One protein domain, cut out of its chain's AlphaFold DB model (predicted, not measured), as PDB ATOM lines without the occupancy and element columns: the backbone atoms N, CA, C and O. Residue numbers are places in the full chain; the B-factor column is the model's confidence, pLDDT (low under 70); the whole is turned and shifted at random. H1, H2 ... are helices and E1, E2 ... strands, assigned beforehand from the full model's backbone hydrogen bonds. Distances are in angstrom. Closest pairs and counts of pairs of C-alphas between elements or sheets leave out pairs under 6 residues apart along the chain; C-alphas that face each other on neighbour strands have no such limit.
ATOM      1  N   THR A 110     107.503  94.733  83.639       88.12
ATOM      2  CA  THR A 110     106.820  95.507  82.591       88.12
ATOM      3  C   THR A 110     107.644  95.562  81.302       88.12
ATOM      4  O   THR A 110     108.860  95.384  81.297       88.12
ATOM      5  N   MET A 111     106.978  95.785  80.166       86.81
ATOM      6  CA  MET A 111     107.647  95.920  78.867       86.81
ATOM      7  C   MET A 111     107.947  97.392  78.578       86.81
ATOM      8  O   MET A 111     107.029  98.214  78.554       86.81
ATOM      9  N   ALA A 112     109.213  97.717  78.301       89.31
ATOM     10  CA  ALA A 112     109.658  99.086  78.038       89.31
ATOM     11  C   ALA A 112     110.696  99.162  76.902       89.31
ATOM     12  O   ALA A 112     111.343  98.180  76.529       89.31
ATOM     13  N   ILE A 113     110.854 100.346  76.304       87.88
ATOM     14  CA  ILE A 113     111.861 100.564  75.254       87.88
ATOM     15  C   ILE A 113     113.237 100.714  75.911       87.88
ATOM     16  O   ILE A 113     113.511 101.740  76.526       87.88
ATOM     17  N   GLU A 114     114.116  99.729  75.725       85.12
ATOM     18  CA  GLU A 114     115.493  99.777  76.242       85.12
ATOM     19  C   GLU A 114     116.493 100.245  75.174       85.12
ATOM     20  O   GLU A 114     117.303 101.135  75.432       85.12
ATOM     21  N   LYS A 115     116.434  99.701  73.945       84.69
ATOM     22  CA  LYS A 115     117.390 100.063  72.882       84.69
ATOM     23  C   LYS A 115     116.716 100.811  71.744       84.69
ATOM     24  O   LYS A 115     115.765 100.350  71.114       84.69
ATOM     25  N   VAL A 116     117.288 101.965  71.418       86.12
ATOM     26  CA  VAL A 116     116.830 102.830  70.331       86.12
ATOM     27  C   VAL A 116     117.910 102.898  69.257       86.12
ATOM     28  O   VAL A 116     119.012 103.380  69.501       86.12
ATOM     29  N   LEU A 117     117.590 102.425  68.054       85.31
ATOM     30  CA  LEU A 117     118.476 102.434  66.895       85.31
ATOM     31  C   LEU A 117     118.057 103.549  65.930       85.31
ATOM     32  O   LEU A 117     117.028 103.480  65.249       85.31
ATOM     33  N   ILE A 118     118.869 104.597  65.838       84.00
ATOM     34  CA  ILE A 118     118.597 105.750  64.975       84.00
ATOM     35  C   ILE A 118     119.353 105.569  63.658       84.00
ATOM     36  O   ILE A 118     120.576 105.616  63.623       84.00
ATOM     37  N   ALA A 119     118.624 105.374  62.556       84.12
ATOM     38  CA  ALA A 119     119.238 105.209  61.236       84.12
ATOM     39  C   ALA A 119     119.549 106.558  60.571       84.12
ATOM     40  O   ALA A 119     120.605 106.747  59.973       84.12
ATOM     41  N   LYS A 120     118.601 107.504  60.626       79.06
ATOM     42  CA  LYS A 120     118.782 108.859  60.088       79.06
ATOM     43  C   LYS A 120     117.861 109.842  60.789       79.06
ATOM     44  O   LYS A 120     116.639 109.673  60.774       79.06
ATOM     45  N   LYS A 121     118.435 110.924  61.305       76.12
ATOM     46  CA  LYS A 121     117.700 112.013  61.940       76.12
ATOM     47  C   LYS A 121     118.205 113.366  61.452       76.12
ATOM     48  O   LYS A 121     119.387 113.560  61.215       76.12
ATOM     49  N   THR A 122     117.267 114.289  61.275       77.75
ATOM     50  CA  THR A 122     117.503 115.687  60.856       77.75
ATOM     51  C   THR A 122     116.825 116.684  61.806       77.75
ATOM     52  O   THR A 122     116.623 117.849  61.476       77.75
ATOM     53  N   SER A 123     116.404 116.195  62.975       78.31
ATOM     54  CA  SER A 123     115.756 116.984  64.024       78.31
ATOM     55  C   SER A 123     116.795 117.624  64.944       78.31
ATOM     56  O   SER A 123     117.901 117.114  65.066       78.31
ATOM     57  N   ILE A 124     116.406 118.717  65.602       85.31
ATOM     58  CA  ILE A 124     117.246 119.506  66.520       85.31
ATOM     59  C   ILE A 124     117.411 118.809  67.879       85.31
ATOM     60  O   ILE A 124     118.386 119.042  68.583       85.31
ATOM     61  N   ILE A 125     116.451 117.962  68.260       85.88
ATOM     62  CA  ILE A 125     116.499 117.219  69.527       85.88
ATOM     63  C   ILE A 125     117.749 116.336  69.514       85.88
ATOM     64  O   ILE A 125     118.034 115.736  68.486       85.88
ATOM     65  N   GLN A 126     118.458 116.207  70.629       87.25
ATOM     66  CA  GLN A 126     119.577 115.266  70.764       87.25
ATOM     67  C   GLN A 126     119.089 113.808  70.778       87.25
ATOM     68  O   GLN A 126     117.897 113.541  70.965       87.25
ATOM     69  N   ASP A 127     119.967 112.857  70.487       86.75
ATOM     70  CA  ASP A 127     119.590 111.445  70.332       86.75
ATOM     71  C   ASP A 127     119.308 110.797  71.685       86.75
ATOM     72  O   ASP A 127     118.303 110.106  71.841       86.75
ATOM     73  N   GLU A 128     120.104 111.149  72.687       88.25
ATOM     74  CA  GLU A 128     120.011 110.694  74.069       88.25
ATOM     75  C   GLU A 128     118.699 111.161  74.705       88.25
ATOM     76  O   GLU A 128     117.950 110.373  75.280       88.25
ATOM     77  N   VAL A 129     118.365 112.443  74.522       90.81
ATOM     78  CA  VAL A 129     117.115 113.028  75.031       90.81
ATOM     79  C   VAL A 129     115.900 112.381  74.366       90.81
ATOM     80  O   VAL A 129     114.883 112.143  75.018       90.81
ATOM     81  N   LEU A 130     115.982 112.088  73.065       87.81
ATOM     82  CA  LEU A 130     114.894 111.431  72.349       87.81
ATOM     83  C   LEU A 130     114.715 109.980  72.811       87.81
ATOM     84  O   LEU A 130     113.584 109.575  73.062       87.81
ATOM     85  N   ALA A 131     115.806 109.227  72.953       88.75
ATOM     86  CA  ALA A 131     115.775 107.851  73.434       88.75
ATOM     87  C   ALA A 131     115.212 107.766  74.859       88.75
ATOM     88  O   ALA A 131     114.294 106.989  75.100       88.75
ATOM     89  N   HIS A 132     115.658 108.641  75.764       90.69
ATOM     90  CA  HIS A 132     115.156 108.693  77.138       90.69
ATOM     91  C   HIS A 132     113.648 108.969  77.198       90.69
ATOM     92  O   HIS A 132     112.911 108.305  77.921       90.69
ATOM     93  N   ARG A 133     113.152 109.929  76.403       92.31
ATOM     94  CA  ARG A 133     111.709 110.221  76.347       92.31
ATOM     95  C   ARG A 133     110.888 109.048  75.829       92.31
ATOM     96  O   ARG A 133     109.746 108.900  76.243       92.31
ATOM     97  N   LEU A 134     111.444 108.267  74.909       89.50
ATOM     98  CA  LEU A 134     110.774 107.097  74.354       89.50
ATOM     99  C   LEU A 134     110.801 105.912  75.320       89.50
ATOM    100  O   LEU A 134     109.812 105.196  75.385       89.50
ATOM    101  N   GLY A 135     111.857 105.766  76.124       89.19
ATOM    102  CA  GLY A 135     111.921 104.769  77.199       89.19
ATOM    103  C   GLY A 135     110.807 104.914  78.241       89.19
ATOM    104  O   GLY A 135     110.359 103.919  78.796       89.19
ATOM    105  N   LEU A 136     110.307 106.136  78.457       91.12
ATOM    106  CA  LEU A 136     109.230 106.430  79.412       91.12
ATOM    107  C   LEU A 136     107.813 106.254  78.847       91.12
ATOM    108  O   LEU A 136     106.839 106.493  79.560       91.12
ATOM    109  N   VAL A 137     107.663 105.903  77.567       91.38
ATOM    110  CA  VAL A 137     106.337 105.684  76.979       91.38
ATOM    111  C   VAL A 137     105.856 104.281  77.359       91.38
ATOM    112  O   VAL A 137     106.500 103.310  76.957       91.38
ATOM    113  N   PRO A 138     104.729 104.141  78.085       89.94
ATOM    114  CA  PRO A 138     104.203 102.833  78.448       89.94
ATOM    115  C   PRO A 138     103.659 102.109  77.215       89.94
ATOM    116  O   PRO A 138     103.008 102.707  76.353       89.94
ATOM    117  N   ILE A 139     103.912 100.805  77.139       89.50
ATOM    118  CA  ILE A 139     103.506  99.963  76.016       89.50
ATOM    119  C   ILE A 139     102.492  98.940  76.516       89.50
ATOM    120  O   ILE A 139     102.747  98.201  77.462       89.50
ATOM    121  N   ARG A 140     101.333  98.876  75.855       89.38
ATOM    122  CA  ARG A 140     100.260  97.936  76.197       89.38
ATOM    123  C   ARG A 140     100.565  96.545  75.636       89.38
ATOM    124  O   ARG A 140     100.061  96.170  74.581       89.38
ATOM    125  N   VAL A 141     101.410  95.803  76.342       88.31
ATOM    126  CA  VAL A 141     101.798  94.420  76.042       88.31
ATOM    127  C   VAL A 141     101.751  93.620  77.338       88.31
ATOM    128  O   VAL A 141     102.161  94.128  78.379       88.31
ATOM    129  N   ASP A 142     101.261  92.380  77.283       88.88
ATOM    130  CA  ASP A 142     101.301  91.479  78.438       88.88
ATOM    131  C   ASP A 142     102.733  90.940  78.622       88.88
ATOM    132  O   ASP A 142     103.205  90.197  77.754       88.88
ATOM    133  N   PRO A 143     103.440  91.292  79.715       86.56
ATOM    134  CA  PRO A 143     104.799  90.817  79.954       86.56
ATOM    135  C   PRO A 143     104.847  89.292  80.115       86.56
ATOM    136  O   PRO A 143     105.837  88.671  79.758       86.56
ATOM    137  N   ARG A 144     103.772  88.640  80.567       87.75
ATOM    138  CA  ARG A 144     103.776  87.194  80.865       87.75
ATOM    139  C   ARG A 144     103.986  86.299  79.643       87.75
ATOM    140  O   ARG A 144     104.227  85.108  79.803       87.75
ATOM    141  N   LEU A 145     103.847  86.851  78.440       87.56
ATOM    142  CA  LEU A 145     104.045  86.137  77.180       87.56
ATOM    143  C   LEU A 145     105.507  86.131  76.712       87.56
ATOM    144  O   LEU A 145     105.808  85.464  75.723       87.56
ATOM    145  N   PHE A 146     106.381  86.882  77.383       85.88
ATOM    146  CA  PHE A 146     107.766  87.090  76.980       85.88
ATOM    147  C   PHE A 146     108.730  86.515  78.015       85.88
ATOM    148  O   PHE A 146     108.511  86.633  79.220       85.88
ATOM    149  N   ASP A 147     109.818  85.928  77.521       85.62
ATOM    150  CA  ASP A 147     110.904  85.430  78.360       85.62
ATOM    151  C   ASP A 147     111.959  86.522  78.594       85.62
ATOM    152  O   ASP A 147     112.190  87.405  77.759       85.62
ATOM    153  N   TYR A 148     112.637  86.442  79.740       81.81
ATOM    154  CA  TYR A 148     113.744  87.335  80.069       81.81
ATOM    155  C   TYR A 148     114.932  87.124  79.130       81.81
ATOM    156  O   TYR A 148     115.366  85.996  78.889       81.81
ATOM    157  N   LEU A 149     115.526  88.227  78.668       77.69
ATOM    158  CA  LEU A 149     116.763  88.168  77.903       77.69
ATOM    159  C   LEU A 149     117.944  87.887  78.845       77.69
ATOM    160  O   LEU A 149     118.223  88.667  79.754       77.69
ATOM    161  N   SER A 150     118.656  86.786  78.619       78.38
ATOM    162  CA  SER A 150     119.949  86.530  79.272       78.38
ATOM    163  C   SER A 150     121.083  87.214  78.502       78.38
ATOM    164  O   SER A 150     120.968  87.416  77.297       78.38
ATOM    165  N   GLU A 151     122.210  87.518  79.155       74.62
ATOM    166  CA  GLU A 151     123.344  88.235  78.530       74.62
ATOM    167  C   GLU A 151     123.911  87.549  77.270       74.62
ATOM    168  O   GLU A 151     124.435  88.218  76.382       74.62
ATOM    169  N   ASN A 152     123.775  86.223  77.172       75.69
ATOM    170  CA  ASN A 152     124.246  85.429  76.035       75.69
ATOM    171  C   ASN A 152     123.172  85.162  74.972       75.69
ATOM    172  O   ASN A 152     123.479  84.542  73.953       75.69
ATOM    173  N   ASP A 153     121.923  85.564  75.212       75.69
ATOM    174  CA  ASP A 153     120.819  85.235  74.318       75.69
ATOM    175  C   ASP A 153     120.659  86.284  73.212       75.69
ATOM    176  O   ASP A 153     120.825  87.491  73.422       75.69
ATOM    177  N   GLN A 154     120.337  85.820  72.006       78.06
ATOM    178  CA  GLN A 154     120.075  86.716  70.885       78.06
ATOM    179  C   GLN A 154     118.623  87.209  70.930       78.06
ATOM    180  O   GLN A 154     117.729  86.482  71.365       78.06
ATOM    181  N   PRO A 155     118.350  88.442  70.462       77.31
ATOM    182  CA  PRO A 155     116.986  88.941  70.331       77.31
ATOM    183  C   PRO A 155     116.143  88.029  69.429       77.31
ATOM    184  O   PRO A 155     116.311  88.023  68.209       77.31
ATOM    185  N   ASN A 156     115.230  87.281  70.042       81.88
ATOM    186  CA  ASN A 156     114.301  86.376  69.370       81.88
ATOM    187  C   ASN A 156     112.865  86.921  69.430       81.88
ATOM    188  O   ASN A 156     112.555  87.834  70.201       81.88
ATOM    189  N   GLU A 157     111.969  86.310  68.654       79.00
ATOM    190  CA  GLU A 157     110.538  86.663  68.602       79.00
ATOM    191  C   GLU A 157     109.817  86.488  69.949       79.00
ATOM    192  O   GLU A 157     108.819  87.151  70.206       79.00
ATOM    193  N   LYS A 158     110.336  85.614  70.820       81.69
ATOM    194  CA  LYS A 158     109.783  85.352  72.157       81.69
ATOM    195  C   LYS A 158     110.237  86.345  73.225       81.69
ATOM    196  O   LYS A 158     109.607  86.435  74.270       81.69
ATOM    197  N   ASN A 159     111.314  87.084  72.966       80.81
ATOM    198  CA  ASN A 159     111.982  87.881  73.998       80.81
ATOM    199  C   ASN A 159     111.908  89.382  73.692       80.81
ATOM    200  O   ASN A 159     112.130  90.208  74.572       80.81
ATOM    201  N   THR A 160     111.645  89.761  72.433       83.50
ATOM    202  CA  THR A 160     111.745  91.157  71.988       83.50
ATOM    203  C   THR A 160     110.631  91.557  71.036       83.50
ATOM    204  O   THR A 160     110.141  90.752  70.245       83.50
ATOM    205  N   ILE A 161     110.264  92.839  71.077       86.06
ATOM    206  CA  ILE A 161     109.314  93.435  70.135       86.06
ATOM    207  C   ILE A 161     109.990  94.602  69.423       86.06
ATOM    208  O   ILE A 161     110.616  95.457  70.047       86.06
ATOM    209  N   VAL A 162     109.849  94.665  68.100       86.06
ATOM    210  CA  VAL A 162     110.479  95.705  67.279       86.06
ATOM    211  C   VAL A 162     109.430  96.692  66.780       86.06
ATOM    212  O   VAL A 162     108.530  96.321  66.030       86.06
ATOM    213  N   PHE A 163     109.585  97.972  67.120       86.12
ATOM    214  CA  PHE A 163     108.738  99.048  66.600       86.12
ATOM    215  C   PHE A 163     109.507  99.915  65.608       86.12
ATOM    216  O   PHE A 163     110.689 100.203  65.782       86.12
ATOM    217  N   LYS A 164     108.834 100.368  64.548       86.50
ATOM    218  CA  LYS A 164     109.415 101.265  63.541       86.50
ATOM    219  C   LYS A 164     108.692 102.600  63.580       86.50
ATOM    220  O   LYS A 164     107.491 102.647  63.336       86.50
ATOM    221  N   LEU A 165     109.425 103.685  63.816       85.25
ATOM    222  CA  LEU A 165     108.896 105.041  63.736       85.25
ATOM    223  C   LEU A 165     109.525 105.779  62.566       85.25
ATOM    224  O   LEU A 165     110.711 106.115  62.545       85.25
ATOM    225  N   HIS A 166     108.685 106.054  61.579       84.62
ATOM    226  CA  HIS A 166     109.058 106.795  60.391       84.62
ATOM    227  C   HIS A 166     108.206 108.056  60.298       84.62
ATOM    228  O   HIS A 166     107.031 107.994  59.940       84.62
ATOM    229  N   VAL A 167     108.806 109.208  60.593       83.69
ATOM    230  CA  VAL A 167     108.117 110.500  60.556       83.69
ATOM    231  C   VAL A 167     108.827 111.425  59.577       83.69
ATOM    232  O   VAL A 167     110.043 111.621  59.629       83.69
ATOM    233  N   GLN A 168     108.052 112.017  58.673       80.75
ATOM    234  CA  GLN A 168     108.532 113.005  57.715       80.75
ATOM    235  C   GLN A 168     107.665 114.258  57.815       80.75
ATOM    236  O   GLN A 168     106.464 114.207  57.560       80.75
ATOM    237  N   CYS A 169     108.277 115.396  58.144       74.88
ATOM    238  CA  CYS A 169     107.586 116.683  58.147       74.88
ATOM    239  C   CYS A 169     107.726 117.346  56.768       74.88
ATOM    240  O   CYS A 169     108.842 117.504  56.258       74.88
ATOM    241  N   LYS A 170     106.601 117.721  56.146       74.69
ATOM    242  CA  LYS A 170     106.575 118.367  54.825       74.69
ATOM    243  C   LYS A 170     106.076 119.813  54.923       74.69
ATOM    244  O   LYS A 170     104.904 120.044  55.186       74.69
ATOM    245  N   ARG A 171     106.932 120.766  54.544       70.12
ATOM    246  CA  ARG A 171     106.576 121.828  53.582       70.12
ATOM    247  C   ARG A 171     107.855 122.258  52.852       70.12
ATOM    248  O   ARG A 171     108.778 122.743  53.488       70.12
ATOM    249  N   GLY A 172     107.967 121.932  51.560       63.06
ATOM    250  CA  GLY A 172     109.175 122.138  50.730       63.06
ATOM    251  C   GLY A 172     110.254 121.029  50.768       63.06
ATOM    252  O   GLY A 172     110.945 120.851  49.776       63.06
ATOM    253  N   SER A 173     110.297 120.203  51.830       64.12
ATOM    254  CA  SER A 173     111.076 118.944  52.032       64.12
ATOM    255  C   SER A 173     112.617 119.034  52.230       64.12
ATOM    256  O   SER A 173     113.222 119.982  51.752       64.12
ATOM    257  N   PRO A 174     113.296 118.043  52.870       58.78
ATOM    258  CA  PRO A 174     112.793 117.018  53.784       58.78
ATOM    259  C   PRO A 174     113.459 117.078  55.183       58.78
ATOM    260  O   PRO A 174     114.655 116.825  55.322       58.78
ATOM    261  N   ARG A 175     112.665 117.267  56.250       57.31
ATOM    262  CA  ARG A 175     113.051 116.815  57.601       57.31
ATOM    263  C   ARG A 175     112.523 115.393  57.796       57.31
ATOM    264  O   ARG A 175     111.322 115.195  57.987       57.31
ATOM    265  N   ILE A 176     113.413 114.412  57.652       61.47
ATOM    266  CA  ILE A 176     113.139 112.974  57.796       61.47
ATOM    267  C   ILE A 176     113.721 112.491  59.122       61.47
ATOM    268  O   ILE A 176     114.878 112.781  59.446       61.47
ATOM    269  N   ILE A 177     112.920 111.724  59.855       58.94
ATOM    270  CA  ILE A 177     113.324 110.981  61.042       58.94
ATOM    271  C   ILE A 177     112.946 109.516  60.797       58.94
ATOM    272  O   ILE A 177     111.766 109.180  60.698       58.94
ATOM    273  N   LYS A 178     113.956 108.653  60.655       60.47
ATOM    274  CA  LYS A 178     113.797 107.196  60.600       60.47
ATOM    275  C   LYS A 178     114.432 106.599  61.845       60.47
ATOM    276  O   LYS A 178     115.657 106.647  61.979       60.47
ATOM    277  N   ILE A 179     113.606 106.052  62.728       60.03
ATOM    278  CA  ILE A 179     114.060 105.420  63.963       60.03
ATOM    279  C   ILE A 179     113.457 104.020  64.064       60.03
ATOM    280  O   ILE A 179     112.289 103.795  63.745       60.03
ATOM    281  N   LEU A 180     114.294 103.077  64.472       57.69
ATOM    282  CA  LEU A 180     113.939 101.709  64.798       57.69
ATOM    283  C   LEU A 180     114.088 101.542  66.313       57.69
ATOM    284  O   LEU A 180     115.101 101.936  66.884       57.69
ATOM    285  N   PHE A 181     113.090 100.972  66.969       56.97
ATOM    286  CA  PHE A 181     113.102 100.702  68.402       56.97
ATOM    287  C   PHE A 181     113.098  99.203  68.637       56.97
ATOM    288  O   PHE A 181     112.354  98.473  67.981       56.97
ATOM    289  N   LEU A 182     113.900  98.770  69.599       56.03
ATOM    290  CA  LEU A 182     113.850  97.437  70.173       56.03
ATOM    291  C   LEU A 182     113.324  97.576  71.603       56.03
ATOM    292  O   LEU A 182     113.919  98.261  72.437       56.03
ATOM    293  N   ILE A 183     112.180  96.953  71.859       57.28
ATOM    294  CA  ILE A 183     111.593  96.830  73.190       57.28
ATOM    295  C   ILE A 183     112.135  95.563  73.808       57.28
ATOM    296  O   ILE A 183     112.142  94.503  73.172       57.28
ATOM    297  N   TYR A 184     112.533  95.705  75.058       57.19
ATOM    298  CA  TYR A 184     112.992  94.609  75.875       57.19
ATOM    299  C   TYR A 184     112.104  94.498  77.106       57.19
ATOM    300  O   TYR A 184     111.385  95.424  77.494       57.19
ATOM    301  N   PHE A 185     112.135  93.311  77.682       53.97
ATOM    302  CA  PHE A 185     111.535  93.046  78.968       53.97
ATOM    303  C   PHE A 185     112.384  93.701  80.061       53.97
ATOM    304  O   PHE A 185     113.584  93.437  80.125       53.97
ATOM    305  N   LEU A 186     111.776  94.527  80.918       56.34
ATOM    306  CA  LEU A 186     112.460  95.143  82.055       56.34
ATOM    307  C   LEU A 186     111.832  94.689  83.378       56.34
ATOM    308  O   LEU A 186     110.610  94.619  83.522       56.34
ATOM    309  N   ASN A 187     112.686  94.444  84.368       49.38
ATOM    310  CA  ASN A 187     112.294  94.615  85.764       49.38
ATOM    311  C   ASN A 187     112.622  96.057  86.153       49.38
ATOM    312  O   ASN A 187     113.694  96.550  85.789       49.38
ATOM    313  N   LEU A 188     111.674  96.729  86.811       45.69
ATOM    314  CA  LEU A 188     111.904  98.060  87.373       45.69
ATOM    315  C   LEU A 188     112.825  98.009  88.603       45.69
ATOM    316  O   LEU A 188     112.997  96.920  89.193       45.69
TER     317      LEU A 188
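Overview. This is residues 110 to 188 of the 188 residues of the protein "RPOLD domain-containing protein" of Gossypium mustelinum (UniProt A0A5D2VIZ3). A long, twisted ribbon of three strands, E1, E3 and E2, has one short helix, H1, over one face; residues 136 to 159 loop round one end. The 79 printed residues hold E1, H1, E2, E3 in turn, mixed in class, the sheet antiparallel. The whole is loose, radius of gyration of the C-alphas 14.5 A, a rod spanning 46 by 22 by 21 A.

Along the chain. E1, residues 110 to 121, 28.6 A, begins at C-alpha (106.820, 95.507, 82.591) and bends by 60 degrees at residue 118. H1 is residues 127 to 135, 12.3 A. E2 is residues 160 to 169, 29.3 A. E3, residues 175 to 186, 32.7 A, ends at C-alpha (112.460, 95.143, 82.055).

Arrangement. E1 and inner strand E3 are antiparallel, N 117 and O 180 2.8 A apart. E3 and E2 form a hairpin, N 181 and O 163 2.8 A apart. E1, H1 and E2 make a split strand-helix-strand unit, E3 between its same-way strands, with a left-handed crossover. H1 is on the sheet, height 8.3 A; its closest C-alphas with E1 are Gly 135 and Ile 113, 4.6 A. Every O i to N i+4 pair in H1 is within hydrogen-bond range.

Size, cuts and confidence. The farthest C-alphas, Asn 152 and Gly 172, are 47.1 A apart. The printed part has no cut; the link H1 to E2 is long. Residues 172 to 188 have pLDDT under 70.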